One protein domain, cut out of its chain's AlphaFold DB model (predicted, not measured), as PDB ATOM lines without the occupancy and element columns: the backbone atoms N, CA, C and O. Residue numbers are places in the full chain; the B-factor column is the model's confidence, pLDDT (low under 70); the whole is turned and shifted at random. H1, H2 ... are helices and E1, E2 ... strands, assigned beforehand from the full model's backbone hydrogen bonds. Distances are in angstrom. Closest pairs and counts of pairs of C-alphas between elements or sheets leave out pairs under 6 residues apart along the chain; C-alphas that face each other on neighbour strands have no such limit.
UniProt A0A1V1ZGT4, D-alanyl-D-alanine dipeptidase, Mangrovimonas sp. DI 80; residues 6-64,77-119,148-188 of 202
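What this domain is: This is residues 6 to 64, 77 to 119 and 148 to 188 of the 202 residues of the protein "D-alanyl-D-alanine dipeptidase" of Mangrovimonas sp. DI 80 (UniProt A0A1V1ZGT4). A two-stranded hairpin, E3 and E4, with H5 packed on it and H1 meeting H5 near their ends as a V, makes one lobe; a looser lobe of loops with the short helices H2 and H3 lies at the other end of the longest axis. Residues 6 to 40 run out toward H2 and fold back to E1, and residues 96 to 114 lead from H3 back to H4 near E4. The printed part has 143 residues, with named elements in the order E1 H1 E2 H2 H3 H4 H5 E3 E4; the class is mixed, helices and strands, though only 64 residues are in named elements. The whole is compact, with a radius of gyration of the C-alphas of 16.4 A and spans of 47 by 37 by 25 A.

How they stand to each other: E3, residues 175 to 178, and E4, residues 181 to 187, form an antiparallel hairpin at 142 degrees between directions; N 176 and O 186 are 2.8 A apart and N 186 and O 176 2.9 A, within hydrogen-bond range. H5, residues 157 to 172, comes closest to E4 at the C-alphas of Arg 163 and Trp 182, 6.7 A apart. H1, residues 44 to 58, touches H5 with its residues 53 to 57 alone, at a steep tilt of 44 degrees, opposite ways; the closest C-alphas are those of Val 53 and Val 169, 6.0 A. The closest C-alphas of H1 and E2, residues 62 to 64, are those of Leu 57 and Cys 63, 5.7 A. E1, residues 41 to 43, pairs with no named strand, but residues 6 to 7 pair antiparallel with its residues 41 to 42. H4, residues 115 to 118, comes within 7.2 A of E4, at the C-alphas of Gly 115 and Thr 186. H2, residues 77 to 84, and H3, residues 92 to 95, are apart from each other and from E3 and E4. Every O i to N i+4 pair is within hydrogen-bond range in H2 and H5, and 10 of 11 in H1; H3 and H4 are too short for such a pair.

Where its parts are: E1 begins at C-alpha 41, (179.229, 290.611, 287.460), and measures 7.1 A; E2 measures 7.2 A. H5 is 22.2 A long, H1 21.1 A, H2 10.7 A, H4 5.6 A and H3 5.4 A. E3 measures 10.1 A and E4 15.3 A, ending at C-alpha 187, (186.075, 282.639, 296.704).

The domain as a whole: The C-alphas farthest apart, of Gln 59 and Thr 87, are 47.4 A apart. Residues 65 to 76 and 120 to 147 are not printed; the gaps are 28.0 A from C-alpha 64 to 77 and 22.5 A from C-alpha 119 to 148. The link H3 to H4 is long, and residues 153 to 159, of which 157 to 159 belong to H5, stand free. Mean pLDDT of the printed part is 95.8, and no printed residue is under 70.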
ATOM      1  N   VAL A   6     180.949 294.586 291.079       98.69
ATOM      2  CA  VAL A   6     181.571 295.238 289.924       98.69
ATOM      3  C   VAL A   6     181.235 294.479 288.646       98.69
ATOM      4  O   VAL A   6     181.021 293.265 288.663       98.69
ATOM      5  N   TYR A   7     181.247 295.196 287.525       98.62
ATOM      6  CA  TYR A   7     181.401 294.551 286.230       98.62
ATOM      7  C   TYR A   7     182.853 294.120 286.079       98.62
ATOM      8  O   TYR A   7     183.765 294.912 286.322       98.62
ATOM      9  N   VAL A   8     183.082 292.861 285.719       98.69
ATOM     10  CA  VAL A   8     184.441 292.300 285.708       98.69
ATOM     11  C   VAL A   8     185.306 292.936 284.622       98.69
ATOM     12  O   VAL A   8     186.500 293.097 284.841       98.69
ATOM     13  N   ASP A   9     184.708 293.400 283.523       97.94
ATOM     14  CA  ASP A   9     185.382 294.164 282.460       97.94
ATOM     15  C   ASP A   9     186.087 295.441 282.973       97.94
ATOM     16  O   ASP A   9     187.093 295.866 282.411       97.94
ATOM     17  N   SER A  10     185.624 296.028 284.081       98.19
ATOM     18  CA  SER A  10     186.271 297.186 284.713       98.19
ATOM     19  C   SER A  10     187.545 296.843 285.497       98.19
ATOM     20  O   SER A  10     188.336 297.736 285.794       98.19
ATOM     21  N   VAL A  11     187.751 295.565 285.833       98.69
ATOM     22  CA  VAL A  11     188.920 295.056 286.576       98.69
ATOM     23  C   VAL A  11     189.840 294.242 285.661       98.69
ATOM     24  O   VAL A  11     191.061 294.323 285.780       98.69
ATOM     25  N   ILE A  12     189.259 293.479 284.734       98.56
ATOM     26  CA  ILE A  12     189.932 292.589 283.784       98.56
ATOM     27  C   ILE A  12     189.382 292.896 282.376       98.56
ATOM     28  O   ILE A  12     188.463 292.217 281.919       98.56
ATOM     29  N   PRO A  13     189.878 293.940 281.684       97.94
ATOM     30  CA  PRO A  13     189.282 294.411 280.425       97.94
ATOM     31  C   PRO A  13     189.301 293.403 279.270       97.94
ATOM     32  O   PRO A  13     188.517 293.518 278.331       97.94
ATOM     33  N   ASP A  14     190.202 292.428 279.317       96.38
ATOM     34  CA  ASP A  14     190.412 291.407 278.294       96.38
ATOM     35  C   ASP A  14     189.756 290.055 278.622       96.38
ATOM     36  O   ASP A  14     189.868 289.114 277.825       96.38
ATOM     37  N   ILE A  15     189.032 289.965 279.746       97.94
ATOM     38  CA  ILE A  15     188.319 288.755 280.167       97.94
ATOM     39  C   ILE A  15     187.345 288.290 279.080       97.94
ATOM     40  O   ILE A  15     186.580 289.079 278.515       97.94
ATOM     41  N   LYS A  16     187.339 286.988 278.785       98.44
ATOM     42  CA  LYS A  16     186.376 286.411 277.840       98.44
ATOM     43  C   LYS A  16     185.126 285.979 278.588       98.44
ATOM     44  O   LYS A  16     185.197 285.272 279.592       98.44
ATOM     45  N   VAL A  17     183.971 286.411 278.092       98.19
ATOM     46  CA  VAL A  17     182.674 286.180 278.734       98.19
ATOM     47  C   VAL A  17     181.685 285.642 277.716       98.19
ATOM     48  O   VAL A  17     181.434 286.257 276.680       98.19
ATOM     49  N   GLU A  18     181.091 284.508 278.052       97.69
ATOM     50  CA  GLU A  18     180.008 283.885 277.304       97.69
ATOM     51  C   GLU A  18     178.975 283.388 278.312       97.69
ATOM     52  O   GLU A  18     178.928 282.203 278.636       97.69
ATOM     53  N   LEU A  19     178.186 284.314 278.865       98.31
ATOM     54  CA  LEU A  19     177.181 283.986 279.870       98.31
ATOM     55  C   LEU A  19     176.125 283.064 279.259       98.31
ATOM     56  O   LEU A  19     175.219 283.512 278.551       98.31
ATOM     57  N   ARG A  20     176.219 281.765 279.550       97.69
ATOM     58  CA  ARG A  20     175.380 280.730 278.922       97.69
ATOM     59  C   ARG A  20     173.900 280.931 279.213       97.69
ATOM     60  O   ARG A  20     173.066 280.665 278.352       97.69
ATOM     61  N   TYR A  21     173.587 281.501 280.370       98.31
ATOM     62  CA  TYR A  21     172.225 281.805 280.803       98.31
ATOM     63  C   TYR A  21     171.634 283.096 280.222       98.31
ATOM     64  O   TYR A  21     170.426 283.299 280.328       98.31
ATOM     65  N   TYR A  22     172.444 283.944 279.577       98.00
ATOM     66  CA  TYR A  22     171.945 285.016 278.704       98.00
ATOM     67  C   TYR A  22     171.575 284.494 277.300       98.00
ATOM     68  O   TYR A  22     170.874 285.164 276.549       98.00
ATOM     69  N   SER A  23     172.031 283.293 276.944       96.31
ATOM     70  CA  SER A  23     171.697 282.617 275.688       96.31
ATOM     71  C   SER A  23     170.680 281.493 275.906       96.31
ATOM     72  O   SER A  23     170.403 281.113 277.040       96.31
ATOM     73  N   SER A  24     170.187 280.895 274.820       95.62
ATOM     74  CA  SER A  24     169.407 279.650 274.866       95.62
ATOM     75  C   SER A  24     170.268 278.382 274.950       95.62
ATOM     76  O   SER A  24     169.738 277.299 275.186       95.62
ATOM     77  N   HIS A  25     171.592 278.475 274.776       95.44
ATOM     78  CA  HIS A  25     172.481 277.316 274.852       95.44
ATOM     79  C   HIS A  25     172.883 277.036 276.305       95.44
ATOM     80  O   HIS A  25     173.974 277.380 276.763       95.44
ATOM     81  N   ASN A  26     171.953 276.437 277.036       96.62
ATOM     82  CA  ASN A  26     172.114 275.930 278.395       96.62
ATOM     83  C   ASN A  26     171.140 274.752 278.607       96.62
ATOM     84  O   ASN A  26     170.334 274.449 277.722       96.62
ATOM     85  N   PHE A  27     171.179 274.102 279.772       94.94
ATOM     86  CA  PHE A  27     170.358 272.916 280.053       94.94
ATOM     87  C   PHE A  27     168.838 273.166 280.083       94.94
ATOM     88  O   PHE A  27     168.074 272.205 280.004       94.94
ATOM     89  N   VAL A  28     168.382 274.419 280.203       95.94
ATOM     90  CA  VAL A  28     166.957 274.789 280.102       95.94
ATOM     91  C   VAL A  28     166.538 274.950 278.641       95.94
ATOM     92  O   VAL A  28     165.416 274.600 278.295       95.94
ATOM     93  N   GLY A  29     167.436 275.426 277.775       95.12
ATOM     94  CA  GLY A  29     167.139 275.678 276.359       95.12
ATOM     95  C   GLY A  29     166.507 277.045 276.080       95.12
ATOM     96  O   GLY A  29     166.055 277.293 274.965       95.12
ATOM     97  N   ASP A  30     166.473 277.935 277.075       95.44
ATOM     98  CA  ASP A  30     165.936 279.295 276.974       95.44
ATOM     99  C   ASP A  30     166.812 280.280 277.766       95.44
ATOM    100  O   ASP A  30     167.631 279.880 278.599       95.44
ATOM    101  N   THR A  31     166.640 281.574 277.508       97.06
ATOM    102  CA  THR A  31     167.264 282.644 278.289       97.06
ATOM    103  C   THR A  31     166.730 282.608 279.715       97.06
ATOM    104  O   THR A  31     165.522 282.587 279.961       97.06
ATOM    105  N   ILE A  32     167.628 282.627 280.693       98.31
ATOM    106  CA  ILE A  32     167.237 282.445 282.085       98.31
ATOM    107  C   ILE A  32     166.759 283.763 282.681       98.31
ATOM    108  O   ILE A  32     167.409 284.803 282.565       98.31
ATOM    109  N   THR A  33     165.627 283.720 283.390       98.31
ATOM    110  CA  THR A  33     165.071 284.880 284.084       98.31
ATOM    111  C   THR A  33     166.134 285.597 284.916       98.31
ATOM    112  O   THR A  33     166.767 285.009 285.786       98.31
ATOM    113  N   GLY A  34     166.306 286.898 284.671       98.06
ATOM    114  CA  GLY A  34     167.291 287.736 285.358       98.06
ATOM    115  C   GLY A  34     168.579 287.992 284.580       98.06
ATOM    116  O   GLY A  34     169.233 288.985 284.890       98.06
ATOM    117  N   TYR A  35     168.896 287.198 283.557       98.50
ATOM    118  CA  TYR A  35     169.983 287.489 282.620       98.50
ATOM    119  C   TYR A  35     169.465 288.377 281.489       98.50
ATOM    120  O   TYR A  35     168.711 287.930 280.633       98.50
ATOM    121  N   GLN A  36     169.828 289.660 281.509       98.00
ATOM    122  CA  GLN A  36     169.379 290.664 280.532       98.00
ATOM    123  C   GLN A  36     170.521 291.191 279.654       98.00
ATOM    124  O   GLN A  36     170.266 291.952 278.723       98.00
ATOM    125  N   SER A  37     171.765 290.795 279.929       97.50
ATOM    126  CA  SER A  37     172.926 291.094 279.094       97.50
ATOM    127  C   SER A  37     174.051 290.070 279.284       97.50
ATOM    128  O   SER A  37     174.074 289.323 280.264       97.50
ATOM    129  N   ASN A  38     175.022 290.070 278.363       97.75
ATOM    130  CA  ASN A  38     176.256 289.277 278.443       97.75
ATOM    131  C   ASN A  38     177.355 289.987 279.264       97.75
ATOM    132  O   ASN A  38     178.501 290.080 278.823       97.75
ATOM    133  N   ARG A  39     177.012 290.570 280.420       97.31
ATOM    134  CA  ARG A  39     177.970 291.306 281.262       97.31
ATOM    135  C   ARG A  39     178.252 290.562 282.555       97.31
ATOM    136  O   ARG A  39     177.379 290.424 283.405       97.31
ATOM    137  N   LEU A  40     179.492 290.104 282.710       98.69
ATOM    138  CA  LEU A  40     179.921 289.383 283.901       98.69
ATOM    139  C   LEU A  40     179.964 290.319 285.114       98.69
ATOM    140  O   LEU A  40     180.630 291.356 285.097       98.69
ATOM    141  N   ILE A  41     179.277 289.912 286.178       98.88
ATOM    142  CA  ILE A  41     179.229 290.611 287.460       98.88
ATOM    143  C   ILE A  41     179.803 289.687 288.531       98.88
ATOM    144  O   ILE A  41     179.445 288.511 288.590       98.88
ATOM    145  N   LEU A  42     180.656 290.228 289.396       98.88
ATOM    146  CA  LEU A  42     181.174 289.559 290.590       98.88
ATOM    147  C   LEU A  42     181.223 290.550 291.755       98.88
ATOM    148  O   LEU A  42     181.109 291.764 291.564       98.88
ATOM    149  N   THR A  43     181.433 290.050 292.969       98.88
ATOM    150  CA  THR A  43     181.922 290.906 294.053       98.88
ATOM    151  C   THR A  43     183.293 291.465 293.683       98.88
ATOM    152  O   THR A  43     184.077 290.820 292.979       98.88
ATOM    153  N   LYS A  44     183.604 292.668 294.167       98.75
ATOM    154  CA  LYS A  44     184.885 293.331 293.902       98.75
ATOM    155  C   LYS A  44     186.072 292.432 294.268       98.75
ATOM    156  O   LYS A  44     186.980 292.264 293.463       98.75
ATOM    157  N   GLN A  45     186.013 291.788 295.430       98.81
ATOM    158  CA  GLN A  45     187.049 290.889 295.936       98.81
ATOM    159  C   GLN A  45     187.233 289.659 295.040       98.81
ATOM    160  O   GLN A  45     188.361 289.233 294.802       98.81
ATOM    161  N   ALA A  46     186.140 289.088 294.520       98.81
ATOM    162  CA  ALA A  46     186.232 287.969 293.589       98.81
ATOM    163  C   ALA A  46     186.810 288.405 292.237       98.81
ATOM    164  O   ALA A  46     187.630 287.679 291.687       98.81
ATOM    165  N   ALA A  47     186.451 289.589 291.729       98.88
ATOM    166  CA  ALA A  47     187.030 290.130 290.498       98.88
ATOM    167  C   ALA A  47     188.538 290.417 290.638       98.88
ATOM    168  O   ALA A  47     189.314 290.076 289.751       98.88
ATOM    169  N   GLU A  48     188.969 290.984 291.767       98.81
ATOM    170  CA  GLU A  48     190.387 291.231 292.066       98.81
ATOM    171  C   GLU A  48     191.182 289.923 292.194       98.81
ATOM    172  O   GLU A  48     192.272 289.809 291.637       98.81
ATOM    173  N   ALA A  49     190.632 288.903 292.861       98.88
ATOM    174  CA  ALA A  49     191.261 287.584 292.931       98.88
ATOM    175  C   ALA A  49     191.303 286.890 291.558       98.88
ATOM    176  O   ALA A  49     192.308 286.276 291.202       98.88
ATOM    177  N   LEU A  50     190.235 287.014 290.763       98.88
ATOM    178  CA  LEU A  50     190.166 286.463 289.409       98.88
ATOM    179  C   LEU A  50     191.196 287.111 288.481       98.88
ATOM    180  O   LEU A  50     191.760 286.430 287.626       98.88
ATOM    181  N   LYS A  51     191.495 288.399 288.679       98.88
ATOM    182  CA  LYS A  51     192.548 289.083 287.929       98.88
ATOM    183  C   LYS A  51     193.900 288.392 288.102       98.88
ATOM    184  O   LYS A  51     194.613 288.213 287.125       98.88
ATOM    185  N   LEU A  52     194.228 287.945 289.311       98.88
ATOM    186  CA  LEU A  52     195.486 287.241 289.568       98.88
ATOM    187  C   LEU A  52     195.551 285.879 288.855       98.88
ATOM    188  O   LEU A  52     196.618 285.472 288.402       98.88
ATOM    189  N   VAL A  53     194.408 285.194 288.716       98.88
ATOM    190  CA  VAL A  53     194.290 283.957 287.922       98.88
ATOM    191  C   VAL A  53     194.528 284.253 286.439       98.88
ATOM    192  O   VAL A  53     195.322 283.560 285.807       98.88
ATOM    193  N   GLN A  54     193.865 285.281 285.897       98.75
ATOM    194  CA  GLN A  54     194.037 285.725 284.509       98.75
ATOM    195  C   GLN A  54     195.509 286.061 284.227       98.75
ATOM    196  O   GLN A  54     196.093 285.506 283.299       98.75
ATOM    197  N   ASP A  55     196.122 286.902 285.065       98.62
ATOM    198  CA  ASP A  55     197.506 287.358 284.906       98.62
ATOM    199  C   ASP A  55     198.511 286.182 284.956       98.62
ATOM    200  O   ASP A  55     199.527 286.198 284.263       98.62
ATOM    201  N   GLU A  56     198.246 285.137 285.751       98.62
ATOM    202  CA  GLU A  56     199.094 283.935 285.816       98.62
ATOM    203  C   GLU A  56     198.948 283.027 284.590       98.62
ATOM    204  O   GLU A  56     199.942 282.480 284.106       98.62
ATOM    205  N   LEU A  57     197.732 282.860 284.066       98.62
ATOM    206  CA  LEU A  57     197.503 282.073 282.851       98.62
ATOM    207  C   LEU A  57     198.117 282.747 281.620       98.62
ATOM    208  O   LEU A  57     198.684 282.063 280.767       98.62
ATOM    209  N   GLN A  58     198.110 284.079 281.571       98.25
ATOM    210  CA  GLN A  58     198.696 284.839 280.466       98.25
ATOM    211  C   GLN A  58     200.202 284.609 280.305       98.25
ATOM    212  O   GLN A  58     200.714 284.657 279.189       98.25
ATOM    213  N   GLN A  59     200.912 284.256 281.381       97.81
ATOM    214  CA  GLN A  59     202.332 283.876 281.318       97.81
ATOM    215  C   GLN A  59     202.575 282.582 280.522       97.81
ATOM    216  O   GLN A  59     203.713 282.287 280.165       97.81
ATOM    217  N   GLN A  60     201.520 281.809 280.256       97.12
ATOM    218  CA  GLN A  60     201.539 280.539 279.530       97.12
ATOM    219  C   GLN A  60     200.774 280.614 278.196       97.12
ATOM    220  O   GLN A  60     200.442 279.573 277.642       97.12
ATOM    221  N   ASN A  61     200.496 281.819 277.679       97.94
ATOM    222  CA  ASN A  61     199.655 282.042 276.491       97.94
ATOM    223  C   ASN A  61     198.217 281.507 276.646       97.94
ATOM    224  O   ASN A  61     197.598 281.047 275.690       97.94
ATOM    225  N   LEU A  62     197.686 281.556 277.869       98.62
ATOM    226  CA  LEU A  62     196.340 281.101 278.206       98.62
ATOM    227  C   LEU A  62     195.524 282.250 278.808       98.62
ATOM    228  O   LEU A  62     196.062 283.150 279.449       98.62
ATOM    229  N   CYS A  63     194.206 282.195 278.649       98.19
ATOM    230  CA  CYS A  63     193.262 283.168 279.199       98.19
ATOM    231  C   CYS A  63     192.066 282.457 279.839       98.19
ATOM    232  O   CYS A  63     191.807 281.282 279.580       98.19
ATOM    233  N   LEU A  64     191.295 283.169 280.658       98.75
ATOM    234  CA  LEU A  64     190.026 282.667 281.178       98.75
ATOM    235  C   LEU A  64     188.876 282.952 280.209       98.75
ATOM    236  O   LEU A  64     188.795 284.029 279.612       98.75
ATOM    237  N   ASN A  77     165.321 280.233 290.750       97.44
ATOM    238  CA  ASN A  77     163.899 279.894 290.746       97.44
ATOM    239  C   ASN A  77     163.438 279.354 289.387       97.44
ATOM    240  O   ASN A  77     162.752 278.335 289.355       97.44
ATOM    241  N   HIS A  78     163.886 279.959 288.285       97.25
ATOM    242  CA  HIS A  78     163.608 279.460 286.940       97.25
ATOM    243  C   HIS A  78     164.164 278.039 286.731       97.25
ATOM    244  O   HIS A  78     163.446 277.158 286.257       97.25
ATOM    245  N   PHE A  79     165.389 277.757 287.194       96.12
ATOM    246  CA  PHE A  79     165.940 276.395 287.184       96.12
ATOM    247  C   PHE A  79     165.092 275.408 287.986       96.12
ATOM    248  O   PHE A  79     164.911 274.266 287.564       96.12
ATOM    249  N   MET A  80     164.545 275.829 289.129       93.81
ATOM    250  CA  MET A  80     163.662 274.981 289.928       93.81
ATOM    251  C   MET A  80     162.337 274.685 289.225       93.81
ATOM    252  O   MET A  80     161.860 273.550 289.280       93.81
ATOM    253  N   GLU A  81     161.729 275.686 288.593       94.81
ATOM    254  CA  GLU A  81     160.497 275.531 287.814       94.81
ATOM    255  C   GLU A  81     160.713 274.571 286.644       94.81
ATOM    256  O   GLU A  81     159.979 273.586 286.512       94.81
ATOM    257  N   TRP A  82     161.792 274.769 285.884       95.56
ATOM    258  CA  TRP A  82     162.199 273.854 284.822       95.56
ATOM    259  C   TRP A  82     162.434 272.435 285.351       95.56
ATOM    260  O   TRP A  82     161.910 271.473 284.790       95.56
ATOM    261  N   ALA A  83     163.171 272.271 286.452       91.44
ATOM    262  CA  ALA A  83     163.495 270.956 287.005       91.44
ATOM    263  C   ALA A  83     162.248 270.189 287.488       91.44
ATOM    264  O   ALA A  83     162.231 268.956 287.448       91.44
ATOM    265  N   ARG A  84     161.191 270.898 287.909       91.69
ATOM    266  CA  ARG A  84     159.887 270.314 288.277       91.69
ATOM    267  C   ARG A  84     159.052 269.909 287.063       91.69
ATOM    268  O   ARG A  84     158.253 268.981 287.171       91.69
ATOM    269  N   ASN A  85     159.250 270.551 285.913       92.81
ATOM    270  CA  ASN A  85     158.623 270.152 284.658       92.81
ATOM    271  C   ASN A  85     159.341 268.926 284.061       92.81
ATOM    272  O   ASN A  85     160.262 269.044 283.254       92.81
ATOM    273  N   LEU A  86     158.927 267.724 284.469       90.44
ATOM    274  CA  LEU A  86     159.590 266.474 284.075       90.44
ATOM    275  C   LEU A  86     159.452 266.121 282.586       90.44
ATOM    276  O   LEU A  86     160.228 265.297 282.101       90.44
ATOM    277  N   THR A  87     158.492 266.714 281.873       91.38
ATOM    278  CA  THR A  87     158.282 266.471 280.435       91.38
ATOM    279  C   THR A  87     159.182 267.325 279.552       91.38
ATOM    280  O   THR A  87     159.387 266.992 278.389       91.38
ATOM    281  N   ASP A  88     159.742 268.404 280.094       89.12
ATOM    282  CA  ASP A  88     160.708 269.227 279.381       89.12
ATOM    283  C   ASP A  88     162.092 268.558 279.399       89.12
ATOM    284  O   ASP A  88     162.828 268.589 280.391       89.12
ATOM    285  N   THR A  89     162.430 267.886 278.301       88.69
ATOM    286  CA  THR A  89     163.711 267.189 278.121       88.69
ATOM    287  C   THR A  89     164.426 267.599 276.843       88.69
ATOM    288  O   THR A  89     165.211 266.808 276.322       88.69
ATOM    289  N   ILE A  90     164.156 268.806 276.333       90.12
ATOM    290  CA  ILE A  90     164.685 269.295 275.047       90.12
ATOM    291  C   ILE A  90     166.214 269.166 275.012       90.12
ATOM    292  O   ILE A  90     166.768 268.586 274.085       90.12
ATOM    293  N   GLN A  91     166.875 269.591 276.089       93.25
ATOM    294  CA  GLN A  91     168.334 269.643 276.210       93.25
ATOM    295  C   GLN A  91     168.952 268.405 276.876       93.25
ATOM    296  O   GLN A  91     170.149 268.361 277.164       93.25
ATOM    297  N   LYS A  92     168.153 267.359 277.125       91.38
ATOM    298  CA  LYS A  92     168.601 266.178 277.872       91.38
ATOM    299  C   LYS A  92     169.792 265.486 277.226       91.38
ATOM    300  O   LYS A  92     170.693 265.068 277.943       91.38
ATOM    301  N   GLN A  93     169.773 265.313 275.907       92.62
ATOM    302  CA  GLN A  93     170.798 264.534 275.211       92.62
ATOM    303  C   GLN A  93     172.190 265.160 275.338       92.62
ATOM    304  O   GLN A  93     173.175 264.433 275.421       92.62
ATOM    305  N   GLU A  94     172.251 266.486 275.397       93.56
ATOM    306  CA  GLU A  94     173.495 267.233 275.526       93.56
ATOM    307  C   GLU A  94     173.940 267.347 276.988       93.56
ATOM    308  O   GLU A  94     175.055 266.960 277.329       93.56
ATOM    309  N   PHE A  95     173.057 267.813 277.875       94.81
ATOM    310  CA  PHE A  95     173.464 268.216 279.223       94.81
ATOM    311  C   PHE A  95     173.316 267.116 280.273       94.81
ATOM    312  O   PHE A  95     174.023 267.130 281.273       94.81
ATOM    313  N   TYR A  96     172.404 266.157 280.105       93.19
ATOM    314  CA  TYR A  96     172.139 265.144 281.135       93.19
ATOM    315  C   TYR A  96     171.616 263.813 280.565       93.19
ATOM    316  O   TYR A  96     170.611 263.275 281.050       93.19
ATOM    317  N   PRO A  97     172.295 263.216 279.563       93.69
ATOM    318  CA  PRO A  97     171.765 262.076 278.807       93.69
ATOM    319  C   PRO A  97     171.482 260.858 279.692       93.69
ATOM    320  O   PRO A  97     170.487 260.156 279.505       93.69
ATOM    321  N   ASN A  98     172.328 260.657 280.705       91.31
ATOM    322  CA  ASN A  98     172.310 259.490 281.585       91.31
ATOM    323  C   ASN A  98     171.633 259.753 282.939       91.31
ATOM    324  O   ASN A  98     171.556 258.849 283.771       91.31
ATOM    325  N   VAL A  99     171.137 260.971 283.181       88.06
ATOM    326  CA  VAL A  99     170.496 261.342 284.448       88.06
ATOM    327  C   VAL A  99     168.992 261.478 284.246       88.06
ATOM    328  O   VAL A  99     168.494 262.082 283.294       88.06
ATOM    329  N   ASN A 100     168.223 260.886 285.160       88.44
ATOM    330  CA  ASN A 100     166.782 261.090 285.177       88.44
ATOM    331  C   ASN A 100     166.481 262.455 285.809       88.44
ATOM    332  O   ASN A 100     166.876 262.691 286.948       88.44
ATOM    333  N   LYS A 101     165.743 263.322 285.099       89.12
ATOM    334  CA  LYS A 101     165.447 264.704 285.515       89.12
ATOM    335  C   LYS A 101     164.895 264.800 286.948       89.12
ATOM    336  O   LYS A 101     165.272 265.696 287.696       89.12
ATOM    337  N   LYS A 102     164.101 263.812 287.387       88.12
ATOM    338  CA  LYS A 102     163.558 263.756 288.759       88.12
ATOM    339  C   LYS A 102     164.623 263.653 289.863       88.12
ATOM    340  O   LYS A 102     164.312 263.878 291.027       88.12
ATOM    341  N   TYR A 103     165.855 263.278 289.519       87.19
ATOM    342  CA  TYR A 103     166.970 263.136 290.456       87.19
ATOM    343  C   TYR A 103     167.912 264.341 290.483       87.19
ATOM    344  O   TYR A 103     168.779 264.370 291.346       87.19
ATOM    345  N   LEU A 104     167.731 265.360 289.631       86.62
ATOM    346  CA  LEU A 104     168.663 266.496 289.557       86.62
ATOM    347  C   LEU A 104     168.846 267.227 290.897       86.62
ATOM    348  O   LEU A 104     169.967 267.581 291.252       86.62
ATOM    349  N   PHE A 105     167.773 267.374 291.681       85.06
ATOM    350  CA  PHE A 105     167.850 267.926 293.039       85.06
ATOM    351  C   PHE A 105     168.581 266.998 294.013       85.06
ATOM    352  O   PHE A 105     169.459 267.433 294.752       85.06
ATOM    353  N   ARG A 106     168.221 265.708 294.014       84.00
ATOM    354  CA  ARG A 106     168.810 264.699 294.910       84.00
ATOM    355  C   ARG A 106     170.310 264.553 294.665       84.00
ATOM    356  O   ARG A 106     171.083 264.426 295.609       84.00
ATOM    357  N   ASP A 107     170.707 264.573 293.399       83.88
ATOM    358  CA  ASP A 107     172.084 264.353 292.977       83.88
ATOM    359  C   ASP A 107     172.926 265.641 293.084       83.88
ATOM    360  O   ASP A 107     174.153 265.582 292.977       83.88
ATOM    361  N   GLY A 108     172.291 266.775 293.412       82.25
ATOM    362  CA  GLY A 108     172.939 268.045 293.742       82.25
ATOM    363  C   GLY A 108     173.302 268.922 292.545       82.25
ATOM    364  O   GLY A 108     174.064 269.859 292.732       82.25
ATOM    365  N   TYR A 109     172.770 268.635 291.352       84.19
ATOM    366  CA  TYR A 109     172.991 269.440 290.141       84.19
ATOM    367  C   TYR A 109     172.132 270.712 290.113       84.19
ATOM    368  O   TYR A 109     172.486 271.697 289.480       84.19
ATOM    369  N   ILE A 110     170.993 270.703 290.815       85.69
ATOM    370  CA  ILE A 110     170.134 271.879 290.990       85.69
ATOM    371  C   ILE A 110     169.960 272.138 292.484       85.69
ATOM    372  O   ILE A 110     169.549 271.254 293.238       85.69
ATOM    373  N   ALA A 111     170.230 273.372 292.905       83.06
ATOM    374  CA  ALA A 111     170.085 273.821 294.283       83.06
ATOM    375  C   ALA A 111     168.983 274.881 294.403       83.06
ATOM    376  O   ALA A 111     168.783 275.690 293.503       83.06
ATOM    377  N   THR A 112     168.285 274.914 295.542       82.12
ATOM    378  CA  THR A 112     167.284 275.959 295.846       82.12
ATOM    379  C   THR A 112     167.929 277.301 296.210       82.12
ATOM    380  O   THR A 112     167.306 278.357 296.102       82.12
ATOM    381  N   ARG A 113     169.197 277.253 296.627       86.56
ATOM    382  CA  ARG A 113     170.072 278.389 296.908       86.56
ATOM    383  C   ARG A 113     171.430 278.115 296.280       86.56
ATOM    384  O   ARG A 113     172.021 277.072 296.547       86.56
ATOM    385  N   SER A 114     171.916 279.045 295.465       92.94
ATOM    386  CA  SER A 114     173.189 278.901 294.754       92.94
ATOM    387  C   SER A 114     174.274 279.784 295.362       92.94
ATOM    388  O   SER A 114     174.009 280.922 295.753       92.94
ATOM    389  N   GLY A 115     175.512 279.281 295.383       95.88
ATOM    390  CA  GLY A 115     176.692 280.081 295.713       95.88
ATOM    391  C   GLY A 115     176.818 281.322 294.825       95.88
ATOM    392  O   GLY A 115     177.128 282.400 295.327       95.88
ATOM    393  N   HIS A 116     176.446 281.201 293.548       98.38
ATOM    394  CA  HIS A 116     176.452 282.293 292.568       98.38
ATOM    395  C   HIS A 116     175.592 283.482 292.979       98.38
ATOM    396  O   HIS A 116     175.953 284.626 292.706       98.38
ATOM    397  N   SER A 117     174.491 283.253 293.696       98.44
ATOM    398  CA  SER A 117     173.634 284.345 294.164       98.44
ATOM    399  C   SER A 117     174.264 285.167 295.285       98.44
ATOM    400  O   SER A 117     173.733 286.220 295.613       98.44
ATOM    401  N   ARG A 118     175.412 284.744 295.827       98.38
ATOM    402  CA  ARG A 118     176.244 285.512 296.771       98.38
ATOM    403  C   ARG A 118     177.337 286.330 296.071       98.38
ATOM    404  O   ARG A 118     178.032 287.123 296.702       98.38
ATOM    405  N   GLY A 119     177.488 286.158 294.754       98.31
ATOM    406  CA  GLY A 119     178.309 287.010 293.892       98.31
ATOM    407  C   GLY A 119     179.797 286.680 293.812       98.31
ATOM    408  O   GLY A 119     180.514 287.350 293.077       98.31
ATOM    409  N   SER A 148     181.688 265.249 284.779       97.06
ATOM    410  CA  SER A 148     181.970 266.604 285.269       97.06
ATOM    411  C   SER A 148     182.723 266.642 286.592       97.06
ATOM    412  O   SER A 148     183.273 267.680 286.957       97.06
ATOM    413  N   TRP A 149     182.779 265.522 287.316       96.88
ATOM    414  CA  TRP A 149     183.399 265.468 288.633       96.88
ATOM    415  C   TRP A 149     184.908 265.655 288.519       96.88
ATOM    416  O   TRP A 149     185.560 265.074 287.652       96.88
ATOM    417  N   VAL A 150     185.490 266.415 289.443       95.31
ATOM    418  CA  VAL A 150     186.933 266.703 289.465       95.31
ATOM    419  C   VAL A 150     187.760 265.412 289.530       95.31
ATOM    420  O   VAL A 150     188.814 265.330 288.911       95.31
ATOM    421  N   SER A 151     187.261 264.388 290.227       95.25
ATOM    422  CA  SER A 151     187.920 263.087 290.403       95.25
ATOM    423  C   SER A 151     187.554 262.043 289.338       95.25
ATOM    424  O   SER A 151     187.735 260.848 289.571       95.25
ATOM    425  N   TYR A 152     186.934 262.436 288.224       97.19
ATOM    426  CA  TYR A 152     186.524 261.479 287.201       97.19
ATOM    427  C   TYR A 152     187.733 260.919 286.444       97.19
ATOM    428  O   TYR A 152     188.521 261.657 285.858       97.19
ATOM    429  N   GLU A 153     187.862 259.593 286.429       95.50
ATOM    430  CA  GLU A 153     189.025 258.921 285.840       95.50
ATOM    431  C   GLU A 153     188.865 258.585 284.350       95.50
ATOM    432  O   GLU A 153     189.868 258.323 283.686       95.50
ATOM    433  N   GLY A 154     187.637 258.615 283.816       97.31
ATOM    434  CA  GLY A 154     187.293 258.203 282.445       97.31
ATOM    435  C   GLY A 154     187.576 259.241 281.352       97.31
ATOM    436  O   GLY A 154     186.909 259.226 280.324       97.31
ATOM    437  N   ILE A 155     188.521 260.150 281.590       97.75
ATOM    438  CA  ILE A 155     188.975 261.195 280.659       97.75
ATOM    439  C   ILE A 155     190.449 260.983 280.301       97.75
ATOM    440  O   ILE A 155     191.180 260.280 281.008       97.75
ATOM    441  N   THR A 156     190.892 261.571 279.192       98.44
ATOM    442  CA  THR A 156     192.273 261.453 278.713       98.44
ATOM    443  C   THR A 156     193.260 262.090 279.692       98.44
ATOM    444  O   THR A 156     192.900 262.883 280.564       98.44
ATOM    445  N   LYS A 157     194.545 261.744 279.553       98.19
ATOM    446  CA  LYS A 157     195.613 262.341 280.364       98.19
ATOM    447  C   LYS A 157     195.664 263.867 280.201       98.19
ATOM    448  O   LYS A 157     195.729 264.569 281.201       98.19
ATOM    449  N   GLU A 158     195.561 264.353 278.967       98.50
ATOM    450  CA  GLU A 158     195.549 265.784 278.644       98.50
ATOM    451  C   GLU A 158     194.351 266.504 279.287       98.50
ATOM    452  O   GLU A 158     194.523 267.517 279.959       98.50
ATOM    453  N   GLN A 159     193.148 265.924 279.213       98.62
ATOM    454  CA  GLN A 159     191.957 266.473 279.876       98.62
ATOM    455  C   GLN A 159     192.132 266.553 281.406       98.62
ATOM    456  O   GLN A 159     191.686 267.512 282.041       98.62
ATOM    457  N   LYS A 160     192.812 265.572 282.022       98.12
ATOM    458  CA  LYS A 160     193.157 265.617 283.456       98.12
ATOM    459  C   LYS A 160     194.154 266.729 283.760       98.12
ATOM    460  O   LYS A 160     193.963 267.439 284.744       98.12
ATOM    461  N   GLU A 161     195.186 266.890 282.939       98.31
ATOM    462  CA  GLU A 161     196.188 267.952 283.083       98.31
ATOM    463  C   GLU A 161     195.545 269.343 282.950       98.31
ATOM    464  O   GLU A 161     195.801 270.207 283.789       98.31
ATOM    465  N   ASN A 162     194.614 269.527 282.009       98.69
ATOM    466  CA  ASN A 162     193.847 270.768 281.841       98.69
ATOM    467  C   ASN A 162     193.001 271.096 283.083       98.69
ATOM    468  O   ASN A 162     193.064 272.212 283.611       98.69
ATOM    469  N   ARG A 163     192.264 270.112 283.624       98.50
ATOM    470  CA  ARG A 163     191.517 270.288 284.884       98.50
ATOM    471  C   ARG A 163     192.447 270.601 286.050       98.50
ATOM    472  O   ARG A 163     192.133 271.464 286.866       98.50
ATOM    473  N   GLN A 164     193.583 269.915 286.151       98.31
ATOM    474  CA  GLN A 164     194.562 270.135 287.217       98.31
ATOM    475  C   GLN A 164     195.189 271.526 287.140       98.31
ATOM    476  O   GLN A 164     195.352 272.161 288.183       98.31
ATOM    477  N   LEU A 165     195.496 272.022 285.938       98.69
ATOM    478  CA  LEU A 165     195.969 273.387 285.725       98.69
ATOM    479  C   LEU A 165     194.943 274.393 286.247       98.69
ATOM    480  O   LEU A 165     195.281 275.226 287.093       98.69
ATOM    481  N   LEU A 166     193.685 274.263 285.821       98.75
ATOM    482  CA  LEU A 166     192.602 275.131 286.275       98.75
ATOM    483  C   LEU A 166     192.451 275.092 287.802       98.75
ATOM    484  O   LEU A 166     192.488 276.129 288.463       98.75
ATOM    485  N   GLN A 167     192.364 273.896 288.387       98.56
ATOM    486  CA  GLN A 167     192.269 273.712 289.836       98.56
ATOM    487  C   GLN A 167     193.456 274.340 290.573       98.56
ATOM    488  O   GLN A 167     193.265 274.999 291.595       98.56
ATOM    489  N   LYS A 168     194.682 274.147 290.082       98.69
ATOM    490  CA  LYS A 168     195.902 274.656 290.714       98.69
ATOM    491  C   LYS A 168     195.906 276.181 290.766       98.69
ATOM    492  O   LYS A 168     196.112 276.735 291.845       98.69
ATOM    493  N   VAL A 169     195.669 276.848 289.636       98.69
ATOM    494  CA  VAL A 169     195.729 278.318 289.562       98.69
ATOM    495  C   VAL A 169     194.573 278.944 290.347       98.69
ATOM    496  O   VAL A 169     194.796 279.854 291.143       98.69
ATOM    497  N   MET A 170     193.358 278.400 290.231       98.81
ATOM    498  CA  MET A 170     192.206 278.879 291.004       98.81
ATOM    499  C   MET A 170     192.425 278.727 292.518       98.81
ATOM    500  O   MET A 170     192.217 279.676 293.274       98.81
ATOM    501  N   ASN A 171     192.897 277.561 292.981       98.56
ATOM    502  CA  ASN A 171     193.161 277.334 294.407       98.56
ATOM    503  C   ASN A 171     194.272 278.241 294.951       98.56
ATOM    504  O   ASN A 171     194.164 278.721 296.080       98.56
ATOM    505  N   LYS A 172     195.320 278.493 294.156       98.75
ATOM    506  CA  LYS A 172     196.418 279.402 294.517       98.75
ATOM    507  C   LYS A 172     195.916 280.820 294.796       98.75
ATOM    508  O   LYS A 172     196.396 281.450 295.733       98.75
ATOM    509  N   HIS A 173     194.913 281.282 294.051       98.69
ATOM    510  CA  HIS A 173     194.305 282.609 294.211       98.69
ATOM    511  C   HIS A 173     193.016 282.586 295.042       98.69
ATOM    512  O   HIS A 173     192.100 283.374 294.830       98.69
ATOM    513  N   ASN A 174     192.970 281.707 296.049       98.62
ATOM    514  CA  ASN A 174     191.944 281.648 297.097       98.62
ATOM    515  C   ASN A 174     190.532 281.244 296.652       98.62
ATOM    516  O   ASN A 174     189.580 281.399 297.428       98.62
ATOM    517  N   PHE A 175     190.380 280.652 295.474       98.81
ATOM    518  CA  PHE A 175     189.145 279.964 295.131       98.81
ATOM    519  C   PHE A 175     189.132 278.545 295.722       98.81
ATOM    520  O   PHE A 175     190.164 277.948 296.032       98.81
ATOM    521  N   ARG A 176     187.937 278.006 295.951       98.31
ATOM    522  CA  ARG A 176     187.693 276.595 296.282       98.31
ATOM    523  C   ARG A 176     186.808 275.996 295.202       98.31
ATOM    524  O   ARG A 176     185.852 276.650 294.789       98.31
ATOM    525  N   SER A 177     187.108 274.778 294.774       96.62
ATOM    526  CA  SER A 177     186.304 274.067 293.783       96.62
ATOM    527  C   SER A 177     185.133 273.308 294.399       96.62
ATOM    528  O   SER A 177     185.133 272.985 295.593       96.62
ATOM    529  N   TYR A 178     184.145 272.996 293.564       95.00
ATOM    530  CA  TYR A 178     183.108 272.017 293.871       95.00
ATOM    531  C   TYR A 178     183.443 270.667 293.229       95.00
ATOM    532  O   TYR A 178     183.761 270.577 292.049       95.00
ATOM    533  N   SER A 179     183.389 269.581 294.003       94.56
ATOM    534  CA  SER A 179     183.919 268.281 293.564       94.56
ATOM    535  C   SER A 179     183.166 267.650 292.390       94.56
ATOM    536  O   SER A 179     183.742 266.816 291.690       94.56
ATOM    537  N   LYS A 180     181.903 268.029 292.160       95.06
ATOM    538  CA  LYS A 180     181.070 267.475 291.082       95.06
ATOM    539  C   LYS A 180     181.121 268.275 289.778       95.06
ATOM    540  O   LYS A 180     180.575 267.807 288.784       95.06
ATOM    541  N   GLU A 181     181.773 269.434 289.771       97.38
ATOM    542  CA  GLU A 181     181.778 270.361 288.638       97.38
ATOM    543  C   GLU A 181     183.186 270.937 288.460       97.38
ATOM    544  O   GLU A 181     183.639 271.767 289.248       97.38
ATOM    545  N   TRP A 182     183.908 270.492 287.427       98.38
ATOM    546  CA  TRP A 182     185.301 270.901 287.201       98.38
ATOM    547  C   TRP A 182     185.474 272.408 286.956       98.38
ATOM    548  O   TRP A 182     186.562 272.932 287.205       98.38
ATOM    549  N   TRP A 183     184.418 273.083 286.494       98.69
ATOM    550  CA  TRP A 183     184.381 274.508 286.156       98.69
ATOM    551  C   TRP A 183     184.025 275.423 287.334       98.69
ATOM    552  O   TRP A 183     184.205 276.633 287.217       98.69
ATOM    553  N   HIS A 184     183.496 274.876 288.435       98.62
ATOM    554  CA  HIS A 184     182.825 275.651 289.478       98.62
ATOM    555  C   HIS A 184     183.758 276.028 290.625       98.62
ATOM    556  O   HIS A 184     184.323 275.164 291.312       98.62
ATOM    557  N   PHE A 185     183.853 277.328 290.900       98.81
ATOM    558  CA  PHE A 185     184.736 277.878 291.921       98.81
ATOM    559  C   PHE A 185     184.053 278.955 292.756       98.81
ATOM    560  O   PHE A 185     183.314 279.786 292.248       98.81
ATOM    561  N   THR A 186     184.337 278.983 294.056       98.75
ATOM    562  CA  THR A 186     183.868 280.026 294.983       98.75
ATOM    563  C   THR A 186     185.049 280.651 295.713       98.75
ATOM    564  O   THR A 186     185.938 279.933 296.165       98.75
ATOM    565  N   LEU A 187     185.072 281.969 295.876       98.81
ATOM    566  CA  LEU A 187     186.075 282.639 296.704       98.81
ATOM    567  C   LEU A 187     185.935 282.195 298.173       98.81
ATOM    568  O   LEU A 187     184.841 282.226 298.732       98.81
ATOM    569  N   ARG A 188     187.030 281.782 298.824       98.00
ATOM    570  CA  ARG A 188     186.994 281.240 300.202       98.00
ATOM    571  C   ARG A 188     186.491 282.241 301.243       98.00
ATOM    572  O   ARG A 188     185.702 281.866 302.103       98.00
TER     573      ARG A 188